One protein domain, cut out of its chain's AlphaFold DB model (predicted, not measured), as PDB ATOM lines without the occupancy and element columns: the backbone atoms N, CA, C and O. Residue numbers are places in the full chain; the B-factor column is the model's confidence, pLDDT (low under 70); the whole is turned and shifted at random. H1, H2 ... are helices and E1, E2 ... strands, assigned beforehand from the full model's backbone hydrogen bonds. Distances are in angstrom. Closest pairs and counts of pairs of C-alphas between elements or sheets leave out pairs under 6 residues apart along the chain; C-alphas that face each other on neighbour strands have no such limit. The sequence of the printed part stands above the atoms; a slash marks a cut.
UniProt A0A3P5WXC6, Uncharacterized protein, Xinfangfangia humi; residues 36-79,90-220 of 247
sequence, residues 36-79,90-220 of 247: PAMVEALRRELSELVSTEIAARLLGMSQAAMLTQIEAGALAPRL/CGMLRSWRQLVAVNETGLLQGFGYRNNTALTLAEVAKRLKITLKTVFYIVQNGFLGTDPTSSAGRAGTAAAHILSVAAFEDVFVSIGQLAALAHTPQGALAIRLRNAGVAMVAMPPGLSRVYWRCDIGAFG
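Overview. This is residues 36 to 79 and 90 to 220 of the 247 residues of an uncharacterized protein of Xinfangfangia humi (UniProt A0A3P5WXC6). Helix H9 runs through the middle of the body, with a small ribbon of two antiparallel strands at each of its ends: E2 with E3 where H9 begins, and E4 with E5 where it ends. The long helix H4 crosses H9, and three corners of short helices, H2 with H3, H6 with H7 and H10 with H11, are spread round this core, while H1 lies at the edge and touches no other helix. The printed part has 175 residues with twelve named helices and five named strands, in the order H1 E1 H2 H3 H4 H5 E2 H6 H7 H8 E3 H9 E4 H10 H11 E5 H12, and its class is mostly helix. It is compact, with a radius of gyration of the C-alphas of 16.5 A, and its rounded outline spans 45 by 34 by 32 A.

Along the chain. Find C-alpha 36 at (148.739, -55.190, 99.760); from there H1, residues 36 to 47, runs 16.6 A. Next come E1, residues 49 to 51, H2, residues 52 to 59, and H3, residues 63 to 71, which is 12.4 A long. After the cut, find C-alpha 90 at (170.053, -64.245, 93.829), where H4, residues 90 to 104, begins its 21.3 A. Read on through H5, residues 107 to 111, E2, residues 118 to 120, H6, residues 121 to 128, and H7, residues 132 to 140, 12.3 A long. H8, residues 148 to 151, and E3, residues 159 to 161, lead to H9, residues 162 to 171, 14.6 A long. Then follow E4, residues 172 to 174, H10, residues 175 to 181, H11, residues 186 to 195 and 14.2 A long, and E5, residues 210 to 212. H12, residues 213 to 218, ends with C-alpha 218 at (166.193, -58.582, 112.256).

Arrangement. Start at the hub, H4, which touches three helices. It touches H9 at a steep tilt of 47 degrees, opposite ways, and the C-alphas of Ser 95 and Ala 167 are the closest, 5.0 A apart. It touches H2 at a steep tilt of 43 degrees, the same way, closest at the C-alphas of Leu 59 and Arg 97, 5.8 A. With its residues 99 to 103 alone it touches H5 only at the corner, and only just, with 3 pairs of C-alphas within 8 A, closest at Val 102 and Leu 108, 5.9 A. H2 and H3 touch about perpendicular, at 87 degrees, closest at the C-alphas of Ala 56 and Gln 63, 5.4 A. At E2 and E3, antiparallel neighbours, look for N 119 and O 160, 2.9 A apart and within hydrogen-bond range. H8 is near E2, with 5 pairs of C-alphas within 10 A. H6 and H7 touch about perpendicular, at 80 degrees, closest at the C-alphas of Ala 125 and Leu 132, 5.4 A. E4 and E5 are antiparallel too, with N 173 and O 211 at 2.9 A. H9 and H12 only just touch, with 3 pairs of C-alphas within 8 A, closest at Val 171 and Arg 213, 5.6 A. H10 and H11 touch at a steep tilt of 69 degrees, only just short of about perpendicular, opposite ways, closest at the C-alphas of Ala 179 and Gln 186, 5.3 A. E1 pairs with no named strand, and H1 and H4 are among the pairs that are apart. Every O i to N i+4 pair is within hydrogen-bond range in H1, H2, H3, H4, H6, H7, H9, H10, H11 and H12; H5 has 0 of 1, beside 2 of 2 O i to N i+3 pairs, and H8 is too short for an i+4 pair.

Size, cuts and confidence. The two C-alphas farthest apart, those of Ala 64 and Ala 188, are 47.3 A from each other. Residues 80 to 89 are not printed, and C-alphas 79 and 90 stand 12.3 A apart across the cut. Of the links that are printed whole, H11 to E5, residues 196 to 209, is long. The mean pLDDT of the printed part is 82.4, and you will find values under 70 at residues 101 to 116 and 148 to 158 of this model.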
ATOM      1  N   PRO A  36     147.659 -56.074 100.206       89.62
ATOM      2  CA  PRO A  36     148.739 -55.190  99.760       89.62
ATOM      3  C   PRO A  36     150.130 -55.666 100.204       89.62
ATOM      4  O   PRO A  36     151.068 -55.636  99.417       89.62
ATOM      5  N   ALA A  37     150.247 -56.206 101.423       86.75
ATOM      6  CA  ALA A  37     151.498 -56.771 101.928       86.75
ATOM      7  C   ALA A  37     151.974 -57.990 101.116       86.75
ATOM      8  O   ALA A  37     153.172 -58.165 100.925       86.75
ATOM      9  N   MET A  38     151.056 -58.820 100.600       90.62
ATOM     10  CA  MET A  38     151.419 -59.920  99.696       90.62
ATOM     11  C   MET A  38     151.906 -59.401  98.341       90.62
ATOM     12  O   MET A  38     152.842 -59.961  97.784       90.62
ATOM     13  N   VAL A  39     151.293 -58.339  97.812       91.44
ATOM     14  CA  VAL A  39     151.751 -57.715  96.560       91.44
ATOM     15  C   VAL A  39     153.147 -57.118  96.737       91.44
ATOM     16  O   VAL A  39     153.996 -57.305  95.871       91.44
ATOM     17  N   GLU A  40     153.415 -56.468  97.869       90.88
ATOM     18  CA  GLU A  40     154.741 -55.920  98.162       90.88
ATOM     19  C   GLU A  40     155.792 -57.021  98.359       90.88
ATOM     20  O   GLU A  40     156.901 -56.928  97.841       90.88
ATOM     21  N   ALA A  41     155.419 -58.128  99.006       89.25
ATOM     22  CA  ALA A  41     156.276 -59.306  99.114       89.25
ATOM     23  C   ALA A  41     156.668 -59.871  97.732       89.25
ATOM     24  O   ALA A  41     157.817 -60.257  97.534       89.25
ATOM     25  N   LEU A  42     155.746 -59.867  96.761       91.75
ATOM     26  CA  LEU A  42     156.029 -60.281  95.379       91.75
ATOM     27  C   LEU A  42     156.898 -59.270  94.622       91.75
ATOM     28  O   LEU A  42     157.731 -59.671  93.814       91.75
ATOM     29  N   ARG A  43     156.733 -57.966  94.872       92.19
ATOM     30  CA  ARG A  43     157.608 -56.933  94.294       92.19
ATOM     31  C   ARG A  43     159.038 -57.076  94.787       92.19
ATOM     32  O   ARG A  43     159.956 -57.061  93.973       92.19
ATOM     33  N   ARG A  44     159.212 -57.276  96.096       89.19
ATOM     34  CA  ARG A  44     160.516 -57.587  96.683       89.19
ATOM     35  C   ARG A  44     161.108 -58.838  96.048       89.19
ATOM     36  O   ARG A  44     162.258 -58.809  95.631       89.19
ATOM     37  N   GLU A  45     160.319 -59.906  95.937       89.69
ATOM     38  CA  GLU A  45     160.763 -61.143  95.291       89.69
ATOM     39  C   GLU A  45     161.286 -60.875  93.876       89.69
ATOM     40  O   GLU A  45     162.404 -61.275  93.577       89.69
ATOM     41  N   LEU A  46     160.540 -60.137  93.049       90.94
ATOM     42  CA  LEU A  46     160.962 -59.774  91.691       90.94
ATOM     43  C   LEU A  46     162.250 -58.956  91.653       90.94
ATOM     44  O   LEU A  46     163.092 -59.208  90.798       90.94
ATOM     45  N   SER A  47     162.419 -58.001  92.571       90.50
ATOM     46  CA  SER A  47     163.630 -57.172  92.621       90.50
ATOM     47  C   SER A  47     164.900 -57.952  92.979       90.50
ATOM     48  O   SER A  47     165.997 -57.495  92.676       90.50
ATOM     49  N   GLU A  48     164.754 -59.128  93.595       89.00
ATOM     50  CA  GLU A  48     165.861 -60.029  93.940       89.00
ATOM     51  C   GLU A  48     166.143 -61.064  92.839       89.00
ATOM     52  O   GLU A  48     167.079 -61.866  92.964       89.00
ATOM     53  N   LEU A  49     165.335 -61.077  91.769       92.88
ATOM     54  CA  LEU A  49     165.545 -61.998  90.666       92.88
ATOM     55  C   LEU A  49     166.565 -61.463  89.670       92.88
ATOM     56  O   LEU A  49     166.584 -60.288  89.312       92.88
ATOM     57  N   VAL A  50     167.395 -62.372  89.179       94.12
ATOM     58  CA  VAL A  50     168.427 -62.094  88.185       94.12
ATOM     59  C   VAL A  50     168.237 -62.972  86.956       94.12
ATOM     60  O   VAL A  50     167.752 -64.099  87.061       94.12
ATOM     61  N   SER A  51     168.627 -62.463  85.788       93.94
ATOM     62  CA  SER A  51     168.559 -63.206  84.526       93.94
ATOM     63  C   SER A  51     169.496 -64.414  84.508       93.94
ATOM     64  O   SER A  51     170.471 -64.466  85.262       93.94
ATOM     65  N   THR A  52     169.257 -65.352  83.588       93.06
ATOM     66  CA  THR A  52     170.155 -66.484  83.303       93.06
ATOM     67  C   THR A  52     171.612 -66.051  83.114       93.06
ATOM     68  O   THR A  52     172.517 -66.716  83.609       93.06
ATOM     69  N   GLU A  53     171.871 -64.925  82.437       92.44
ATOM     70  CA  GLU A  53     173.238 -64.428  82.235       92.44
ATOM     71  C   GLU A  53     173.916 -64.069  83.562       92.44
ATOM     72  O   GLU A  53     175.030 -64.522  83.844       92.44
ATOM     73  N   ILE A  54     173.244 -63.258  84.382       93.12
ATOM     74  CA  ILE A  54     173.771 -62.829  85.680       93.12
ATOM     75  C   ILE A  54     173.915 -64.042  86.598       93.12
ATOM     76  O   ILE A  54     174.930 -64.180  87.278       93.12
ATOM     77  N   ALA A  55     172.939 -64.947  86.587       92.88
ATOM     78  CA  ALA A  55     172.964 -66.166  87.372       92.88
ATOM     79  C   ALA A  55     174.146 -67.076  87.002       92.88
ATOM     80  O   ALA A  55     174.891 -67.493  87.889       92.88
ATOM     81  N   ALA A  56     174.390 -67.311  85.710       89.38
ATOM     82  CA  ALA A  56     175.535 -68.088  85.239       89.38
ATOM     83  C   ALA A  56     176.863 -67.460  85.699       89.38
ATOM     84  O   ALA A  56     177.735 -68.153  86.231       89.38
ATOM     85  N   ARG A  57     176.983 -66.125  85.606       90.44
ATOM     86  CA  ARG A  57     178.148 -65.375  86.105       90.44
ATOM     87  C   ARG A  57     178.319 -65.506  87.620       90.44
ATOM     88  O   ARG A  57     179.436 -65.721  88.085       90.44
ATOM     89  N   LEU A  58     177.236 -65.404  88.391       87.88
ATOM     90  CA  LEU A  58     177.258 -65.569  89.849       87.88
ATOM     91  C   LEU A  58     177.705 -66.970  90.257       87.88
ATOM     92  O   LEU A  58     178.422 -67.104  91.249       87.88
ATOM     93  N   LEU A  59     177.315 -67.988  89.495       84.69
ATOM     94  CA  LEU A  59     177.701 -69.374  89.729       84.69
ATOM     95  C   LEU A  59     179.088 -69.730  89.166       84.69
ATOM     96  O   LEU A  59     179.608 -70.793  89.490       84.69
ATOM     97  N   GLY A  60     179.711 -68.854  88.370       86.25
ATOM     98  CA  GLY A  60     181.003 -69.125  87.735       86.25
ATOM     99  C   GLY A  60     180.932 -70.185  86.632       86.25
ATOM    100  O   GLY A  60     181.915 -70.879  86.394       86.25
ATOM    101  N   MET A  61     179.780 -70.325  85.971       89.81
ATOM    102  CA  MET A  61     179.549 -71.302  84.900       89.81
ATOM    103  C   MET A  61     179.104 -70.625  83.599       89.81
ATOM    104  O   MET A  61     178.725 -69.454  83.582       89.81
ATOM    105  N   SER A  62     179.147 -71.362  82.487       90.56
ATOM    106  CA  SER A  62     178.578 -70.893  81.220       90.56
ATOM    107  C   SER A  62     177.045 -70.941  81.253       90.56
ATOM    108  O   SER A  62     176.456 -71.730  81.993       90.56
ATOM    109  N   GLN A  63     176.381 -70.139  80.412       91.38
ATOM    110  CA  GLN A  63     174.919 -70.213  80.271       91.38
ATOM    111  C   GLN A  63     174.459 -71.608  79.820       91.38
ATOM    112  O   GLN A  63     173.472 -72.117  80.337       91.38
ATOM    113  N   ALA A  64     175.204 -72.262  78.921       88.06
ATOM    114  CA  ALA A  64     174.903 -73.626  78.485       88.06
ATOM    115  C   ALA A  64     174.947 -74.627  79.654       88.06
ATOM    116  O   ALA A  64     174.021 -75.414  79.816       88.06
ATOM    117  N   ALA A  65     175.969 -74.548  80.515       85.25
ATOM    118  CA  ALA A  65     176.052 -75.389  81.709       85.25
ATOM    119  C   ALA A  65     174.890 -75.118  82.674       85.25
ATOM    120  O   ALA A  65     174.335 -76.052  83.248       85.25
ATOM    121  N   MET A  66     174.483 -73.855  82.819       87.44
ATOM    122  CA  MET A  66     173.325 -73.486  83.627       87.44
ATOM    123  C   MET A  66     172.024 -74.092  83.082       87.44
ATOM    124  O   MET A  66     171.246 -74.642  83.857       87.44
ATOM    125  N   LEU A  67     171.806 -74.048  81.764       87.69
ATOM    126  CA  LEU A  67     170.659 -74.695  81.118       87.69
ATOM    127  C   LEU A  67     170.664 -76.209  81.354       87.69
ATOM    128  O   LEU A  67     169.638 -76.754  81.747       87.69
ATOM    129  N   THR A  68     171.824 -76.865  81.255       84.62
ATOM    130  CA  THR A  68     171.955 -78.286  81.608       84.62
ATOM    131  C   THR A  68     171.577 -78.557  83.069       84.62
ATOM    132  O   THR A  68     170.937 -79.563  83.348       84.62
ATOM    133  N   GLN A  69     171.916 -77.671  84.013       81.50
ATOM    134  CA  GLN A  69     171.506 -77.820  85.420       81.50
ATOM    135  C   GLN A  69     169.997 -77.622  85.633       81.50
ATOM    136  O   GLN A  69     169.425 -78.226  86.540       81.50
ATOM    137  N   ILE A  70     169.351 -76.791  84.811       84.88
ATOM    138  CA  ILE A  70     167.895 -76.595  84.830       84.88
ATOM    139  C   ILE A  70     167.187 -77.822  84.256       84.88
ATOM    140  O   ILE A  70     166.249 -78.329  84.864       84.88
ATOM    141  N   GLU A  71     167.665 -78.341  83.124       81.81
ATOM    142  CA  GLU A  71     167.168 -79.581  82.513       81.81
ATOM    143  C   GLU A  71     167.370 -80.784  83.441       81.81
ATOM    144  O   GLU A  71     166.484 -81.626  83.586       81.81
ATOM    145  N   ALA A  72     168.506 -80.822  84.140       71.81
ATOM    146  CA  ALA A  72     168.793 -81.791  85.189       71.81
ATOM    147  C   ALA A  72     168.033 -81.513  86.502       71.81
ATOM    148  O   ALA A  72     168.237 -82.232  87.476       71.81
ATOM    149  N   GLY A  73     167.202 -80.466  86.568       73.88
ATOM    150  CA  GLY A  73     166.358 -80.109  87.713       73.88
ATOM    151  C   GLY A  73     167.100 -79.720  89.001       73.88
ATOM    152  O   GLY A  73     166.473 -79.427  90.022       73.88
ATOM    153  N   ALA A  74     168.433 -79.655  88.961       75.38
ATOM    154  CA  ALA A  74     169.280 -79.237  90.073       75.38
ATOM    155  C   ALA A  74     169.118 -77.742  90.397       75.38
ATOM    156  O   ALA A  74     169.252 -77.341  91.558       75.38
ATOM    157  N   LEU A  75     168.797 -76.934  89.382       82.69
ATOM    158  CA  LEU A  75     168.417 -75.530  89.508       82.69
ATOM    159  C   LEU A  75     166.985 -75.337  89.014       82.69
ATOM    160  O   LEU A  75     166.637 -75.760  87.918       82.69
ATOM    161  N   ALA A  76     166.161 -74.651  89.805       86.88
ATOM    162  CA  ALA A  76     164.837 -74.229  89.370       86.88
ATOM    163  C   ALA A  76     164.831 -72.715  89.139       86.88
ATOM    164  O   ALA A  76     165.166 -71.968  90.067       86.88
ATOM    165  N   PRO A  77     164.437 -72.237  87.948       90.69
ATOM    166  CA  PRO A  77     164.118 -70.833  87.785       90.69
ATOM    167  C   PRO A  77     162.922 -70.496  88.667       90.69
ATOM    168  O   PRO A  77     161.956 -71.256  88.767       90.69
ATOM    169  N   ARG A  78     162.984 -69.338  89.317       88.94
ATOM    170  CA  ARG A  78     161.876 -68.848  90.132       88.94
ATOM    171  C   ARG A  78     160.709 -68.413  89.251       88.94
ATOM    172  O   ARG A  78     159.549 -68.632  89.597       88.94
ATOM    173  N   LEU A  79     161.033 -67.793  88.127       89.31
ATOM    174  CA  LEU A  79     160.083 -67.233  87.185       89.31
ATOM    175  C   LEU A  79     160.613 -67.464  85.770       89.31
ATOM    176  O   LEU A  79     161.776 -67.196  85.488       89.31
ATOM    177  N   CYS A  90     168.633 -64.514  93.592       85.94
ATOM    178  CA  CYS A  90     170.053 -64.245  93.829       85.94
ATOM    179  C   CYS A  90     170.545 -64.767  95.193       85.94
ATOM    180  O   CYS A  90     171.708 -65.162  95.334       85.94
ATOM    181  N   GLY A  91     169.678 -64.785  96.211       83.69
ATOM    182  CA  GLY A  91     169.974 -65.393  97.507       83.69
ATOM    183  C   GLY A  91     170.206 -66.891  97.354       83.69
ATOM    184  O   GLY A  91     171.280 -67.385  97.692       83.69
ATOM    185  N   MET A  92     169.255 -67.587  96.729       83.94
ATOM    186  CA  MET A  92     169.351 -69.029  96.499       83.94
ATOM    187  C   MET A  92     170.574 -69.421  95.663       83.94
ATOM    188  O   MET A  92     171.223 -70.415  95.981       83.94
ATOM    189  N   LEU A  93     170.917 -68.658  94.619       86.75
ATOM    190  CA  LEU A  93     172.104 -68.933  93.799       86.75
ATOM    191  C   LEU A  93     173.404 -68.825  94.606       86.75
ATOM    192  O   LEU A  93     174.302 -69.653  94.448       86.75
ATOM    193  N   ARG A  94     173.508 -67.823  95.487       85.06
ATOM    194  CA  ARG A  94     174.675 -67.656  96.365       85.06
ATOM    195  C   ARG A  94     174.800 -68.820  97.342       85.06
ATOM    196  O   ARG A  94     175.886 -69.394  97.439       85.06
ATOM    197  N   SER A  95     173.702 -69.208  97.987       80.75
ATOM    198  CA  SER A  95     173.669 -70.368  98.882       80.75
ATOM    199  C   SER A  95     174.040 -71.649  98.132       80.75
ATOM    200  O   SER A  95     174.860 -72.435  98.600       80.75
ATOM    201  N   TRP A  96     173.514 -71.838  96.918       79.88
ATOM    202  CA  TRP A  96     173.830 -72.997  96.086       79.88
ATOM    203  C   TRP A  96     175.319 -73.060  95.723       79.88
ATOM    204  O   TRP A  96     175.945 -74.100  95.916       79.88
ATOM    205  N   ARG A  97     175.924 -71.947  95.281       81.50
ATOM    206  CA  ARG A  97     177.364 -71.885  94.968       81.50
ATOM    207  C   ARG A  97     178.229 -72.252  96.170       81.50
ATOM    208  O   ARG A  97     179.197 -72.995  96.020       81.50
ATOM    209  N   GLN A  98     177.894 -71.731  97.351       77.94
ATOM    210  CA  GLN A  98     178.620 -72.054  98.579       77.94
ATOM    211  C   GLN A  98     178.538 -73.550  98.886       77.94
ATOM    212  O   GLN A  98     179.555 -74.174  99.169       77.94
ATOM    213  N   LEU A  99     177.351 -74.145  98.762       73.31
ATOM    214  CA  LEU A  99     177.158 -75.571  99.006       73.31
ATOM    215  C   LEU A  99     177.924 -76.447  98.006       73.31
ATOM    216  O   LEU A  99     178.532 -77.434  98.414       73.31
ATOM    217  N   VAL A 100     177.951 -76.085  96.721       71.50
ATOM    218  CA  VAL A 100     178.718 -76.828  95.706       71.50
ATOM    219  C   VAL A 100     180.218 -76.774  95.987       71.50
ATOM    220  O   VAL A 100     180.859 -77.822  95.995       71.50
ATOM    221  N   ALA A 101     180.764 -75.606  96.338       69.94
ATOM    222  CA  ALA A 101     182.177 -75.479  96.707       69.94
ATOM    223  C   ALA A 101     182.550 -76.327  97.944       69.94
ATOM    224  O   ALA A 101     183.631 -76.914  98.018       69.94
ATOM    225  N   VAL A 102     181.638 -76.440  98.917       64.31
ATOM    226  CA  VAL A 102     181.799 -77.315 100.093       64.31
ATOM    227  C   VAL A 102     181.686 -78.801  99.709       64.31
ATOM    228  O   VAL A 102     182.300 -79.658 100.343       64.31
ATOM    229  N   ASN A 103     180.933 -79.144  98.661       62.78
ATOM    230  CA  ASN A 103     180.814 -80.524  98.191       62.78
ATOM    231  C   ASN A 103     182.062 -80.993  97.438       62.78
ATOM    232  O   ASN A 103     182.549 -82.093  97.679       62.78
ATOM    233  N   GLU A 104     182.600 -80.146  96.557       62.78
ATOM    234  CA  GLU A 104     183.817 -80.430  95.782       62.78
ATOM    235  C   GLU A 104     185.045 -80.620  96.682       62.78
ATOM    236  O   GLU A 104     185.958 -81.372  96.355       62.78
ATOM    237  N   THR A 105     185.031 -79.999  97.864       57.88
ATOM    238  CA  THR A 105     186.047 -80.172  98.912       57.88
ATOM    239  C   THR A 105     185.778 -81.370  99.837       57.88
ATOM    240  O   THR A 105     186.546 -81.614 100.764       57.88
ATOM    241  N   GLY A 106     184.702 -82.136  99.605       51.53
ATOM    242  CA  GLY A 106     184.315 -83.319 100.388       51.53
ATOM    243  C   GLY A 106     183.664 -83.017 101.745       51.53
ATOM    244  O   GLY A 106     183.258 -83.937 102.457       51.53
ATOM    245  N   LEU A 107     183.510 -81.743 102.111       47.72
ATOM    246  CA  LEU A 107     183.029 -81.318 103.428       47.72
ATOM    247  C   LEU A 107     181.528 -81.572 103.635       47.72
ATOM    248  O   LEU A 107     181.106 -81.781 104.772       47.72
ATOM    249  N   LEU A 108     180.718 -81.641 102.570       43.41
ATOM    250  CA  LEU A 108     179.288 -81.979 102.690       43.41
ATOM    251  C   LEU A 108     179.025 -83.396 103.226       43.41
ATOM    252  O   LEU A 108     177.961 -83.620 103.809       43.41
ATOM    253  N   GLN A 109     179.992 -84.320 103.139       45.34
ATOM    254  CA  GLN A 109     179.885 -85.624 103.807       45.34
ATOM    255  C   GLN A 109     179.796 -85.472 105.339       45.34
ATOM    256  O   GLN A 109     179.088 -86.239 105.993       45.34
ATOM    257  N   GLY A 110     180.434 -84.438 105.907       38.22
ATOM    258  CA  GLY A 110     180.360 -84.082 107.328       38.22
ATOM    259  C   GLY A 110     179.043 -83.415 107.746       38.22
ATOM    260  O   GLY A 110     178.676 -83.468 108.917       38.22
ATOM    261  N   PHE A 111     178.285 -82.859 106.794       41.34
ATOM    262  CA  PHE A 111     176.960 -82.266 107.027       41.34
ATOM    263  C   PHE A 111     175.808 -83.287 106.901       41.34
ATOM    264  O   PHE A 111     174.636 -82.917 106.887       41.34
ATOM    265  N   GLY A 112     176.124 -84.587 106.835       42.22
ATOM    266  CA  GLY A 112     175.135 -85.671 106.845       42.22
ATOM    267  C   GLY A 112     174.480 -85.967 105.492       42.22
ATOM    268  O   GLY A 112     173.546 -86.766 105.427       42.22
ATOM    269  N   TYR A 113     174.968 -85.371 104.404       46.94
ATOM    270  CA  TYR A 113     174.467 -85.601 103.051       46.94
ATOM    271  C   TYR A 113     175.151 -86.833 102.426       46.94
ATOM    272  O   TYR A 113     176.106 -86.718 101.663       46.94
ATOM    273  N   ARG A 114     174.706 -88.046 102.790       45.84
ATOM    274  CA  ARG A 114     175.208 -89.309 102.201       45.84
ATOM    275  C   ARG A 114     174.655 -89.499 100.792       45.84
ATOM    276  O   ARG A 114     173.443 -89.603 100.711       45.84
ATOM    277  N   ASN A 115     175.520 -89.623  99.771       49.88
ATOM    278  CA  ASN A 115     175.395 -90.216  98.409       49.88
ATOM    279  C   ASN A 115     174.069 -90.138  97.610       49.88
ATOM    280  O   ASN A 115     174.022 -90.607  96.477       49.88
ATOM    281  N   ASN A 116     173.008 -89.562  98.155       60.09
ATOM    282  CA  ASN A 116     171.694 -89.412  97.577       60.09
ATOM    283  C   ASN A 116     171.411 -87.914  97.500       60.09
ATOM    284  O   ASN A 116     171.228 -87.233  98.512       60.09
ATOM    285  N   THR A 117     171.428 -87.399  96.278       72.50
ATOM    286  CA  THR A 117     171.158 -85.997  95.958       72.50
ATOM    287  C   THR A 117     169.667 -85.668  95.991       72.50
ATOM    288  O   THR A 117     169.306 -84.509  95.801       72.50
ATOM    289  N   ALA A 118     168.807 -86.651  96.270       78.94
ATOM    290  CA  ALA A 118     167.360 -86.535  96.222       78.94
ATOM    291  C   ALA A 118     166.716 -86.783  97.598       78.94
ATOM    292  O   ALA A 118     166.981 -87.788  98.259       78.94
ATOM    293  N   LEU A 119     165.823 -85.883  98.012       83.25
ATOM    294  CA  LEU A 119     164.926 -86.061  99.158       83.25
ATOM    295  C   LEU A 119     163.494 -86.204  98.662       83.25
ATOM    296  O   LEU A 119     163.018 -85.363  97.902       83.25
ATOM    297  N   THR A 120     162.764 -87.208  99.134       87.25
ATOM    298  CA  THR A 120     161.331 -87.324  98.837       87.25
ATOM    299  C   THR A 120     160.580 -86.087  99.336       87.25
ATOM    300  O   THR A 120     160.944 -85.478 100.347       87.25
ATOM    301  N   LEU A 121     159.472 -85.716  98.687       88.94
ATOM    302  CA  LEU A 121     158.691 -84.552  99.138       88.94
ATOM    303  C   LEU A 121     158.168 -84.695 100.582       88.94
ATOM    304  O   LEU A 121     157.975 -83.693 101.270       88.94
ATOM    305  N   ALA A 122     157.966 -85.926 101.062       88.00
ATOM    306  CA  ALA A 122     157.594 -86.197 102.451       88.00
ATOM    307  C   ALA A 122     158.744 -85.900 103.431       88.00
ATOM    308  O   ALA A 122     158.516 -85.300 104.484       88.00
ATOM    309  N   GLU A 123     159.980 -86.259 103.080       89.62
ATOM    310  CA  GLU A 123     161.170 -85.899 103.861       89.62
ATOM    311  C   GLU A 123     161.383 -84.388 103.876       89.62
ATOM    312  O   GLU A 123     161.635 -83.819 104.939       89.62
ATOM    313  N   VAL A 124     161.186 -83.719 102.735       91.19
ATOM    314  CA  VAL A 124     161.217 -82.253 102.647       91.19
ATOM    315  C   VAL A 124     160.158 -81.633 103.560       91.19
ATOM    316  O   VAL A 124     160.473 -80.734 104.336       91.19
ATOM    317  N   ALA A 125     158.919 -82.137 103.536       93.62
ATOM    318  CA  ALA A 125     157.838 -81.653 104.396       93.62
ATOM    319  C   ALA A 125     158.202 -81.775 105.883       93.62
ATOM    320  O   ALA A 125     158.046 -80.820 106.649       93.62
ATOM    321  N   LYS A 126     158.741 -82.935 106.281       92.44
ATOM    322  CA  LYS A 126     159.187 -83.204 107.653       92.44
ATOM    323  C   LYS A 126     160.330 -82.275 108.065       92.44
ATOM    324  O   LYS A 126     160.263 -81.678 109.139       92.44
ATOM    325  N   ARG A 127     161.349 -82.125 107.214       90.94
ATOM    326  CA  ARG A 127     162.536 -81.290 107.456       90.94
ATOM    327  C   ARG A 127     162.172 -79.815 107.603       90.94
ATOM    328  O   ARG A 127     162.517 -79.181 108.597       90.94
ATOM    329  N   LEU A 128     161.383 -79.305 106.662       93.31
ATOM    330  CA  LEU A 128     160.917 -77.923 106.661       93.31
ATOM    331  C   LEU A 128     159.770 -77.682 107.652       93.31
ATOM    332  O   LEU A 128     159.339 -76.546 107.805       93.31
ATOM    333  N   LYS A 129     159.258 -78.715 108.336       94.75
ATOM    334  CA  LYS A 129     158.088 -78.652 109.232       94.75
ATOM    335  C   LYS A 129     156.881 -77.950 108.592       94.75
ATOM    336  O   LYS A 129     156.216 -77.126 109.223       94.75
ATOM    337  N   ILE A 130     156.612 -78.278 107.332       95.50
ATOM    338  CA  ILE A 130     155.479 -77.768 106.549       95.50
ATOM    339  C   ILE A 130     154.604 -78.915 106.053       95.50
ATOM    340  O   ILE A 130     154.992 -80.079 106.082       95.50
ATOM    341  N   THR A 131     153.398 -78.596 105.589       95.00
ATOM    342  CA  THR A 131     152.521 -79.607 104.989       95.00
ATOM    343  C   THR A 131     153.038 -80.046 103.621       95.00
ATOM    344  O   THR A 131     153.620 -79.249 102.881       95.00
ATOM    345  N   LEU A 132     152.738 -81.286 103.225       93.19
ATOM    346  CA  LEU A 132     153.084 -81.796 101.893       93.19
ATOM    347  C   LEU A 132     152.470 -80.941 100.770       93.19
ATOM    348  O   LEU A 132     153.118 -80.671  99.766       93.19
ATOM    349  N   LYS A 133     151.254 -80.419 100.981       94.44
ATOM    350  CA  LYS A 133     150.611 -79.456 100.071       94.44
ATOM    351  C   LYS A 133     151.462 -78.196  99.864       94.44
ATOM    352  O   LYS A 133     151.521 -77.674  98.756       94.44
ATOM    353  N   THR A 134     152.129 -77.721 100.916       95.12
ATOM    354  CA  THR A 134     153.048 -76.579 100.822       95.12
ATOM    355  C   THR A 134     154.310 -76.960 100.062       95.12
ATOM    356  O   THR A 134     154.743 -76.174  99.230       95.12
ATOM    357  N   VAL A 135     154.851 -78.168 100.265       93.62
ATOM    358  CA  VAL A 135     155.999 -78.666  99.485       93.62
ATOM    359  C   VAL A 135     155.684 -78.690  97.988       93.62
ATOM    360  O   VAL A 135     156.449 -78.155  97.191       93.62
ATOM    361  N   PHE A 136     154.533 -79.243  97.600       91.50
ATOM    362  CA  PHE A 136     154.104 -79.228  96.199       91.50
ATOM    363  C   PHE A 136     154.011 -77.807  95.645       91.50
ATOM    364  O   PHE A 136     154.500 -77.546  94.550       91.50
ATOM    365  N   TYR A 137     153.434 -76.881  96.415       92.75
ATOM    366  CA  TYR A 137     153.343 -75.485  96.007       92.75
ATOM    367  C   TYR A 137     154.727 -74.858  95.789       92.75
ATOM    368  O   TYR A 137     154.951 -74.221  94.762       92.75
ATOM    369  N   ILE A 138     155.668 -75.036  96.721       92.75
ATOM    370  CA  ILE A 138     156.990 -74.408  96.604       92.75
ATOM    371  C   ILE A 138     157.802 -75.005  95.439       92.75
ATOM    372  O   ILE A 138     158.456 -74.254  94.720       92.75
ATOM    373  N   VAL A 139     157.679 -76.311  95.176       90.38
ATOM    374  CA  VAL A 139     158.271 -76.973  93.998       90.38
ATOM    375  C   VAL A 139     157.691 -76.409  92.698       90.38
ATOM    376  O   VAL A 139     158.434 -75.939  91.845       90.38
ATOM    377  N   GLN A 140     156.359 -76.376  92.569       88.81
ATOM    378  CA  GLN A 140     155.670 -75.896  91.359       88.81
ATOM    379  C   GLN A 140     155.987 -74.443  91.000       88.81
ATOM    380  O   GLN A 140     155.792 -74.028  89.863       88.81
ATOM    381  N   ASN A 141     156.446 -73.662  91.973       88.81
ATOM    382  CA  ASN A 141     156.768 -72.261  91.781       88.81
ATOM    383  C   ASN A 141     158.270 -71.970  91.944       88.81
ATOM    384  O   ASN A 141     158.649 -70.878  92.376       88.81
ATOM    385  N   GLY A 142     159.118 -72.963  91.673       86.06
ATOM    386  CA  GLY A 142     160.555 -72.758  91.504       86.06
ATOM    387  C   GLY A 142     161.307 -72.348  92.771       86.06
ATOM    388  O   GLY A 142     162.341 -71.695  92.690       86.06
ATOM    389  N   PHE A 143     160.793 -72.666  93.963       89.31
ATOM    390  CA  PHE A 143     161.575 -72.564  95.205       89.31
ATOM    391  C   PHE A 143     162.452 -73.775  95.456       89.31
ATOM    392  O   PHE A 143     163.406 -73.670  96.221       89.31
ATOM    393  N   LEU A 144     162.114 -74.914  94.860       89.75
ATOM    394  CA  LEU A 144     162.882 -76.139  94.982       89.75
ATOM    395  C   LEU A 144     163.070 -76.762  93.601       89.75
ATOM    396  O   LEU A 144     162.087 -77.011  92.905       89.75
ATOM    397  N   GLY A 145     164.323 -77.033  93.241       83.88
ATOM    398  CA  GLY A 145     164.691 -77.925  92.148       83.88
ATOM    399  C   GLY A 145     164.286 -79.362  92.459       83.88
ATOM    400  O   GLY A 145     164.355 -79.809  93.610       83.88
ATOM    401  N   THR A 146     163.834 -80.077  91.438       82.44
ATOM    402  CA  THR A 146     163.412 -81.478  91.527       82.44
ATOM    403  C   THR A 146     164.425 -82.377  90.861       82.44
ATOM    404  O   THR A 146     164.935 -82.026  89.808       82.44
ATOM    405  N   ASP A 147     164.650 -83.565  91.404       71.69
ATOM    406  CA  ASP A 147     165.465 -84.558  90.715       71.69
ATOM    407  C   ASP A 147     164.652 -85.180  89.557       71.69
ATOM    408  O   ASP A 147     163.635 -85.845  89.815       71.69
ATOM    409  N   PRO A 148     165.043 -84.977  88.285       58.72
ATOM    410  CA  PRO A 148     164.311 -85.469  87.122       58.72
ATOM    411  C   PRO A 148     164.340 -86.996  87.036       58.72
ATOM    412  O   PRO A 148     163.412 -87.584  86.480       58.72
ATOM    413  N   THR A 149     165.326 -87.663  87.647       57.97
ATOM    414  CA  THR A 149     165.392 -89.134  87.693       57.97
ATOM    415  C   THR A 149     164.273 -89.736  88.549       57.97
ATOM    416  O   THR A 149     163.855 -90.872  88.333       57.97
ATOM    417  N   SER A 150     163.694 -88.939  89.454       53.62
ATOM    418  CA  SER A 150     162.592 -89.334  90.338       53.62
ATOM    419  C   SER A 150     161.213 -89.367  89.650       53.62
ATOM    420  O   SER A 150     160.241 -89.900  90.196       53.62
ATOM    421  N   SER A 151     161.128 -88.825  88.426       45.03
ATOM    422  CA  SER A 151     159.911 -88.764  87.600       45.03
ATOM    423  C   SER A 151     159.647 -90.036  86.778       45.03
ATOM    424  O   SER A 151     158.528 -90.251  86.304       45.03
ATOM    425  N   ALA A 152     160.633 -90.931  86.672       41.97
ATOM    426  CA  ALA A 152     160.520 -92.177  85.926       41.97
ATOM    427  C   ALA A 152     159.928 -93.303  86.797       41.97
ATOM    428  O   ALA A 152     160.645 -94.172  87.284       41.97
ATOM    429  N   GLY A 153     158.602 -93.325  86.992       39.09
ATOM    430  CA  GLY A 153     157.941 -94.617  87.229       39.09
ATOM    431  C   GLY A 153     156.613 -94.647  87.976       39.09
ATOM    432  O   GLY A 153     155.775 -95.471  87.622       39.09
ATOM    433  N   ARG A 154     156.358 -93.804  88.984       40.94
ATOM    434  CA  ARG A 154     155.100 -93.855  89.763       40.94
ATOM    435  C   ARG A 154     154.740 -92.487  90.338       40.94
ATOM    436  O   ARG A 154     155.584 -91.805  90.908       40.94
ATOM    437  N   ALA A 155     153.463 -92.115  90.250       39.09
ATOM    438  CA  ALA A 155     152.895 -90.970  90.958       39.09
ATOM    439  C   ALA A 155     153.080 -91.162  92.479       39.09
ATOM    440  O   ALA A 155     152.289 -91.835  93.133       39.09
ATOM    441  N   GLY A 156     154.189 -90.656  93.020       46.84
ATOM    442  CA  GLY A 156     154.596 -90.864  94.413       46.84
ATOM    443  C   GLY A 156     156.100 -90.719  94.673       46.84
ATOM    444  O   GLY A 156     156.479 -90.529  95.823       46.84
ATOM    445  N   THR A 157     156.949 -90.753  93.639       56.31
ATOM    446  CA  THR A 157     158.419 -90.702  93.784       56.31
ATOM    447  C   THR A 157     159.042 -89.334  93.554       56.31
ATOM    448  O   THR A 157     160.260 -89.252  93.535       56.31
ATOM    449  N   ALA A 158     158.260 -88.258  93.412       68.31
ATOM    450  CA  ALA A 158     158.829 -86.923  93.241       68.31
ATOM    451  C   ALA A 158     159.810 -86.604  94.384       68.31
ATOM    452  O   ALA A 158     159.486 -86.752  95.569       68.31
ATOM    453  N   ALA A 159     161.012 -86.176  94.016       81.06
ATOM    454  CA  ALA A 159     162.061 -85.825  94.952       81.06
ATOM    455  C   ALA A 159     162.607 -84.428  94.655       81.06
ATOM    456  O   ALA A 159     162.729 -84.018  93.501       81.06
ATOM    457  N   ALA A 160     162.914 -83.683  95.711       85.12
ATOM    458  CA  ALA A 160     163.612 -82.413  95.629       85.12
ATOM    459  C   ALA A 160     165.120 -82.650  95.677       85.12
ATOM    460  O   ALA A 160     165.604 -83.487  96.445       85.12
ATOM    461  N   HIS A 161     165.861 -81.865  94.903       83.69
ATOM    462  CA  HIS A 161     167.310 -81.893  94.944       83.69
ATOM    463  C   HIS A 161     167.806 -81.327  96.283       83.69
ATOM    464  O   HIS A 161     167.410 -80.239  96.711       83.69
ATOM    465  N   ILE A 162     168.701 -82.044  96.955       80.31
ATOM    466  CA  ILE A 162     169.093 -81.771  98.339       80.31
ATOM    467  C   ILE A 162     169.794 -80.421  98.509       80.31
ATOM    468  O   ILE A 162     169.530 -79.702  99.474       80.31
ATOM    469  N   LEU A 163     170.609 -80.024  97.525       79.38
ATOM    470  CA  LEU A 163     171.236 -78.699  97.496       79.38
ATOM    471  C   LEU A 163     170.199 -77.587  97.343       79.38
ATOM    472  O   LEU A 163     170.363 -76.514  97.913       79.38
ATOM    473  N   SER A 164     169.105 -77.847  96.622       84.94
ATOM    474  CA  SER A 164     168.031 -76.869  96.492       84.94
ATOM    475  C   SER A 164     167.257 -76.712  97.797       84.94
ATOM    476  O   SER A 164     166.869 -75.597  98.131       84.94
ATOM    477  N   VAL A 165     167.055 -77.800  98.547       88.62
ATOM    478  CA  VAL A 165     166.440 -77.748  99.882       88.62
ATOM    479  C   VAL A 165     167.333 -76.976 100.850       88.62
ATOM    480  O   VAL A 165     166.842 -76.116 101.574       88.62
ATOM    481  N   ALA A 166     168.642 -77.231 100.834       84.25
ATOM    482  CA  ALA A 166     169.591 -76.511 101.675       84.25
ATOM    483  C   ALA A 166     169.663 -75.013 101.324       84.25
ATOM    484  O   ALA A 166     169.592 -74.180 102.224       84.25
ATOM    485  N   ALA A 167     169.714 -74.658 100.035       85.12
ATOM    486  CA  ALA A 167     169.660 -73.263  99.590       85.12
ATOM    487  C   ALA A 167     168.342 -72.578  99.991       85.12
ATOM    488  O   ALA A 167     168.337 -71.421 100.404       85.12
ATOM    489  N   PHE A 168     167.219 -73.301  99.935       90.94
ATOM    490  CA  PHE A 168     165.943 -72.797 100.434       90.94
ATOM    491  C   PHE A 168     165.986 -72.517 101.942       90.94
ATOM    492  O   PHE A 168     165.527 -71.463 102.366       90.94
ATOM    493  N   GLU A 169     166.546 -73.418 102.755       90.38
ATOM    494  CA  GLU A 169     166.663 -73.241 104.215       90.38
ATOM    495  C   GLU A 169     167.615 -72.116 104.636       90.38
ATOM    496  O   GLU A 169     167.534 -71.648 105.774       90.38
ATOM    497  N   ASP A 170     168.510 -71.690 103.746       87.38
ATOM    498  CA  ASP A 170     169.421 -70.568 103.973       87.38
ATOM    499  C   ASP A 170     168.727 -69.208 103.787       87.38
ATOM    500  O   ASP A 170     168.980 -68.256 104.528       87.38
ATOM    501  N   VAL A 171     167.757 -69.142 102.871       89.12
ATOM    502  CA  VAL A 171     166.994 -67.918 102.569       89.12
ATOM    503  C   VAL A 171     165.675 -67.851 103.342       89.12
ATOM    504  O   VAL A 171     165.253 -66.779 103.785       89.12
ATOM    505  N   PHE A 172     165.020 -68.993 103.548       93.50
ATOM    506  CA  PHE A 172     163.660 -69.089 104.065       93.50
ATOM    507  C   PHE A 172     163.563 -69.951 105.319       93.50
ATOM    508  O   PHE A 172     164.328 -70.886 105.544       93.50
ATOM    509  N   VAL A 173     162.570 -69.644 106.149       94.75
ATOM    510  CA  VAL A 173     162.245 -70.433 107.337       94.75
ATOM    511  C   VAL A 173     160.737 -70.568 107.483       94.75
ATOM    512  O   VAL A 173     159.981 -69.609 107.307       94.75
ATOM    513  N   SER A 174     160.272 -71.774 107.801       95.56
ATOM    514  CA  SER A 174     158.850 -72.002 108.034       95.56
ATOM    515  C   SER A 174     158.432 -71.622 109.455       95.56
ATOM    516  O   SER A 174     159.207 -71.705 110.411       95.56
ATOM    517  N   ILE A 175     157.149 -71.294 109.628       94.81
ATOM    518  CA  ILE A 175     156.574 -71.094 110.966       94.81
ATOM    519  C   ILE A 175     156.714 -72.342 111.848       94.81
ATOM    520  O   ILE A 175     156.864 -72.221 113.060       94.81
ATOM    521  N   GLY A 176     156.674 -73.538 111.253       93.81
ATOM    522  CA  GLY A 176     156.810 -74.798 111.977       93.81
ATOM    523  C   GLY A 176     158.218 -74.998 112.528       93.81
ATOM    524  O   GLY A 176     158.370 -75.460 113.658       93.81
ATOM    525  N   GLN A 177     159.242 -74.604 111.764       93.75
ATOM    526  CA  GLN A 177     160.635 -74.610 112.214       93.75
ATOM    527  C   GLN A 177     160.845 -73.620 113.362       93.75
ATOM    528  O   GLN A 177     161.379 -74.005 114.401       93.75
ATOM    529  N   LEU A 178     160.351 -72.387 113.221       92.75
ATOM    530  CA  LEU A 178     160.475 -71.375 114.274       92.75
ATOM    531  C   LEU A 178     159.733 -71.768 115.553       92.75
ATOM    532  O   LEU A 178     160.276 -71.630 116.643       92.75
ATOM    533  N   ALA A 179     158.513 -72.293 115.436       92.00
ATOM    534  CA  ALA A 179     157.723 -72.740 116.581       92.00
ATOM    535  C   ALA A 179     158.425 -73.851 117.372       92.00
ATOM    536  O   ALA A 179     158.382 -73.858 118.601       92.00
ATOM    537  N   ALA A 180     159.092 -74.769 116.668       89.81
ATOM    538  CA  ALA A 180     159.851 -75.832 117.306       89.81
ATOM    539  C   ALA A 180     161.079 -75.315 118.064       89.81
ATOM    540  O   ALA A 180     161.372 -75.832 119.133       89.81
ATOM    541  N   LEU A 181     161.774 -74.313 117.519       89.06
ATOM    542  CA  LEU A 181     162.964 -73.730 118.141       89.06
ATOM    543  C   LEU A 181     162.614 -72.794 119.307       89.06
ATOM    544  O   LEU A 181     163.279 -72.797 120.333       89.06
ATOM    545  N   ALA A 182     161.549 -72.007 119.161       87.25
ATOM    546  CA  ALA A 182     161.083 -71.068 120.177       87.25
ATOM    547  C   ALA A 182     160.172 -71.718 121.236       87.25
ATOM    548  O   ALA A 182     159.619 -71.002 122.069       87.25
ATOM    549  N   HIS A 183     159.931 -73.033 121.157       87.31
ATOM    550  CA  HIS A 183     158.983 -73.770 122.005       87.31
ATOM    551  C   HIS A 183     157.619 -73.064 122.161       87.31
ATOM    552  O   HIS A 183     157.001 -73.079 123.221       87.31
ATOM    553  N   THR A 184     157.150 -72.420 121.090       88.81
ATOM    554  CA  THR A 184     155.956 -71.562 121.094       88.81
ATOM    555  C   THR A 184     154.928 -72.101 120.100       88.81
ATOM    556  O   THR A 184     155.307 -72.473 118.987       88.81
ATOM    557  N   PRO A 185     153.618 -72.110 120.420       92.44
ATOM    558  CA  PRO A 185     152.592 -72.527 119.469       92.44
ATOM    559  C   PRO A 185     152.643 -71.725 118.161       92.44
ATOM    560  O   PRO A 185     152.719 -70.494 118.172       92.44
ATOM    561  N   GLN A 186     152.518 -72.413 117.018       92.19
ATOM    562  CA  GLN A 186     152.594 -71.786 115.687       92.19
ATOM    563  C   GLN A 186     151.602 -70.626 115.512       92.19
ATOM    564  O   GLN A 186     151.928 -69.629 114.871       92.19
ATOM    565  N   GLY A 187     150.398 -70.742 116.086       90.44
ATOM    566  CA  GLY A 187     149.373 -69.697 116.023       90.44
ATOM    567  C   GLY A 187     149.798 -68.405 116.724       90.44
ATOM    568  O   GLY A 187     149.693 -67.331 116.135       90.44
ATOM    569  N   ALA A 188     150.347 -68.514 117.938       90.94
ATOM    570  CA  ALA A 188     150.829 -67.366 118.705       90.94
ATOM    571  C   ALA A 188     151.998 -66.673 117.993       90.94
ATOM    572  O   ALA A 188     152.009 -65.450 117.841       90.94
ATOM    573  N   LEU A 189     152.942 -67.462 117.472       92.44
ATOM    574  CA  LEU A 189     154.078 -66.928 116.732       92.44
ATOM    575  C   LEU A 189     153.645 -66.245 115.425       92.44
ATOM    576  O   LEU A 189     154.134 -65.165 115.105       92.44
ATOM    577  N   ALA A 190     152.686 -66.823 114.699       90.75
ATOM    578  CA  ALA A 190     152.159 -66.223 113.477       90.75
ATOM    579  C   ALA A 190     151.457 -64.880 113.734       90.75
ATOM    580  O   ALA A 190     151.613 -63.958 112.936       90.75
ATOM    581  N   ILE A 191     150.712 -64.748 114.839       92.00
ATOM    582  CA  ILE A 191     150.094 -63.472 115.234       92.00
ATOM    583  C   ILE A 191     151.175 -62.437 115.545       92.00
ATOM    584  O   ILE A 191     151.113 -61.319 115.041       92.00
ATOM    585  N   ARG A 192     152.192 -62.817 116.323       91.69
ATOM    586  CA  ARG A 192     153.293 -61.920 116.692       91.69
ATOM    587  C   ARG A 192     154.059 -61.411 115.468       91.69
ATOM    588  O   ARG A 192     154.260 -60.208 115.349       91.69
ATOM    589  N   LEU A 193     154.435 -62.301 114.547       91.88
ATOM    590  CA  LEU A 193     155.136 -61.933 113.309       91.88
ATOM    591  C   LEU A 193     154.280 -61.041 112.405       91.88
ATOM    592  O   LEU A 193     154.773 -60.055 111.864       91.88
ATOM    593  N   ARG A 194     152.979 -61.338 112.299       89.75
ATOM    594  CA  ARG A 194     152.033 -60.498 111.556       89.75
ATOM    595  C   ARG A 194     151.937 -59.092 112.151       89.75
ATOM    596  O   ARG A 194     151.977 -58.125 111.400       89.75
ATOM    597  N   ASN A 195     151.806 -58.976 113.471       89.50
ATOM    598  CA  ASN A 195     151.694 -57.683 114.154       89.50
ATOM    599  C   ASN A 195     152.981 -56.860 114.040       89.50
ATOM    600  O   ASN A 195     152.924 -55.637 114.016       89.50
ATOM    601  N   ALA A 196     154.125 -57.532 113.931       87.19
ATOM    602  CA  ALA A 196     155.415 -56.907 113.682       87.19
ATOM    603  C   ALA A 196     155.646 -56.528 112.207       87.19
ATOM    604  O   ALA A 196     156.704 -56.006 111.878       87.19
ATOM    605  N   GLY A 197     154.692 -56.806 111.311       87.12
ATOM    606  CA  GLY A 197     154.833 -56.504 109.888       87.12
ATOM    607  C   GLY A 197     155.902 -57.339 109.179       87.12
ATOM    608  O   GLY A 197     156.366 -56.942 108.114       87.12
ATOM    609  N   VAL A 198     156.301 -58.484 109.746       89.06
ATOM    610  CA  VAL A 198     157.316 -59.350 109.135       89.06
ATOM    611  C   VAL A 198     156.763 -59.925 107.834       89.06
ATOM    612  O   VAL A 198     155.712 -60.577 107.826       89.06
ATOM    613  N   ALA A 199     157.475 -59.685 106.733       85.56
ATOM    614  CA  ALA A 199     157.058 -60.141 105.420       85.56
ATOM    615  C   ALA A 199     157.111 -61.673 105.331       85.56
ATOM    616  O   ALA A 199     158.032 -62.330 105.820       85.56
ATOM    617  N   MET A 200     156.106 -62.250 104.678       90.38
ATOM    618  CA  MET A 200     156.029 -63.682 104.397       90.38
ATOM    619  C   MET A 200     155.852 -63.905 102.903       90.38
ATOM    620  O   MET A 200     155.283 -63.057 102.211       90.38
ATOM    621  N   VAL A 201     156.294 -65.064 102.423       90.25
ATOM    622  CA  VAL A 201     156.101 -65.459 101.028       90.25
ATOM    623  C   VAL A 201     154.609 -65.414 100.694       90.25
ATOM    624  O   VAL A 201     153.776 -65.971 101.418       90.25
ATOM    625  N   ALA A 202     154.263 -64.741  99.597       91.06
ATOM    626  CA  ALA A 202     152.882 -64.600  99.160       91.06
ATOM    627  C   ALA A 202     152.353 -65.936  98.618       91.06
ATOM    628  O   ALA A 202     152.733 -66.387  97.539       91.06
ATOM    629  N   MET A 203     151.459 -66.571  99.379       92.88
ATOM    630  CA  MET A 203     150.934 -67.905  99.081       92.88
ATOM    631  C   MET A 203     149.420 -67.999  99.333       92.88
ATOM    632  O   MET A 203     148.889 -67.250 100.159       92.88
ATOM    633  N   PRO A 204     148.703 -68.923  98.660       90.88
ATOM    634  CA  PRO A 204     147.303 -69.216  98.955       90.88
ATOM    635  C   PRO A 204     147.038 -69.595 100.426       90.88
ATOM    636  O   PRO A 204     147.901 -70.188 101.084       90.88
ATOM    637  N   PRO A 205     145.825 -69.328 100.950       87.62
ATOM    638  CA  PRO A 205     145.454 -69.722 102.303       87.62
ATOM    639  C   PRO A 205     145.441 -71.249 102.469       87.62
ATOM    640  O   PRO A 205     145.185 -72.006 101.529       87.62
ATOM    641  N   GLY A 206     145.705 -71.707 103.694       88.50
ATOM    642  CA  GLY A 206     145.785 -73.135 104.028       88.50
ATOM    643  C   GLY A 206     147.130 -73.794 103.701       88.50
ATOM    644  O   GLY A 206     147.275 -74.998 103.906       88.50
ATOM    645  N   LEU A 207     148.109 -73.029 103.211       93.69
ATOM    646  CA  LEU A 207     149.509 -73.444 103.139       93.69
ATOM    647  C   LEU A 207     150.262 -73.033 104.412       93.69
ATOM    648  O   LEU A 207     149.873 -72.097 105.117       93.69
ATOM    649  N   SER A 208     151.337 -73.753 104.724       94.19
ATOM    650  CA  SER A 208     152.227 -73.407 105.830       94.19
ATOM    651  C   SER A 208     152.908 -72.070 105.541       94.19
ATOM    652  O   SER A 208     153.370 -71.829 104.431       94.19
ATOM    653  N   ARG A 209     152.981 -71.196 106.549       94.75
ATOM    654  CA  ARG A 209     153.622 -69.882 106.408       94.75
ATOM    655  C   ARG A 209     155.140 -70.034 106.331       94.75
ATOM    656  O   ARG A 209     155.724 -70.750 107.147       94.75
ATOM    657  N   VAL A 210     155.746 -69.324 105.386       95.06
ATOM    658  CA  VAL A 210     157.190 -69.282 105.136       95.06
ATOM    659  C   VAL A 210     157.625 -67.820 105.115       95.06
ATOM    660  O   VAL A 210     156.971 -66.997 104.476       95.06
ATOM    661  N   TYR A 211     158.704 -67.507 105.824       93.88
ATOM    662  CA  TYR A 211     159.239 -66.156 105.989       93.88
ATOM    663  C   TYR A 211     160.658 -66.071 105.435       93.88
ATOM    664  O   TYR A 211     161.374 -67.076 105.412       93.88
ATOM    665  N   TRP A 212     161.076 -64.869 105.045       91.12
ATOM    666  CA  TRP A 212     162.484 -64.582 104.778       91.12
ATOM    667  C   TRP A 212     163.280 -64.618 106.082       91.12
ATOM    668  O   TRP A 212     162.893 -64.015 107.085       91.12
ATOM    669  N   ARG A 213     164.413 -65.317 106.078       90.62
ATOM    670  CA  ARG A 213     165.262 -65.457 107.267       90.62
ATOM    671  C   ARG A 213     165.894 -64.149 107.700       90.62
ATOM    672  O   ARG A 213     166.002 -63.919 108.899       90.62
ATOM    673  N   CYS A 214     166.268 -63.291 106.754       86.94
ATOM    674  CA  CYS A 214     166.833 -61.979 107.060       86.94
ATOM    675  C   CYS A 214     165.873 -61.120 107.902       86.94
ATOM    676  O   CYS A 214     166.299 -60.528 108.890       86.94
ATOM    677  N   ASP A 215     164.573 -61.144 107.597       88.31
ATOM    678  CA  ASP A 215     163.569 -60.388 108.353       88.31
ATOM    679  C   ASP A 215     163.338 -60.982 109.751       88.31
ATOM    680  O   ASP A 215     163.169 -60.255 110.729       88.31
ATOM    681  N   ILE A 216     163.362 -62.313 109.871       88.44
ATOM    682  CA  ILE A 216     163.238 -62.997 111.167       88.44
ATOM    683  C   ILE A 216     164.460 -62.731 112.056       88.44
ATOM    684  O   ILE A 216     164.302 -62.514 113.259       88.44
ATOM    685  N   GLY A 217     165.660 -62.713 111.470       81.62
ATOM    686  CA  GLY A 217     166.896 -62.357 112.164       81.62
ATOM    687  C   GLY A 217     166.862 -60.917 112.673       81.62
ATOM    688  O   GLY A 217     167.165 -60.678 113.840       81.62
ATOM    689  N   ALA A 218     166.396 -59.973 111.848       77.94
ATOM    690  CA  ALA A 218     166.193 -58.582 112.256       77.94
ATOM    691  C   ALA A 218     165.145 -58.436 113.378       77.94
ATOM    692  O   ALA A 218     165.259 -57.553 114.225       77.94
ATOM    693  N   PHE A 219     164.154 -59.331 113.427       79.62
ATOM    694  CA  PHE A 219     163.155 -59.390 114.497       79.62
ATOM    695  C   PHE A 219     163.674 -60.030 115.806       79.62
ATOM    696  O   PHE A 219     162.950 -60.077 116.804       79.62
ATOM    697  N   GLY A 220     164.916 -60.528 115.832       78.94
ATOM    698  CA  GLY A 220     165.563 -61.053 117.038       78.94
ATOM    699  C   GLY A 220     165.055 -62.425 117.489       78.94
ATOM    700  O   GLY A 220     165.182 -62.773 118.663       78.94
TER     701      GLY A 220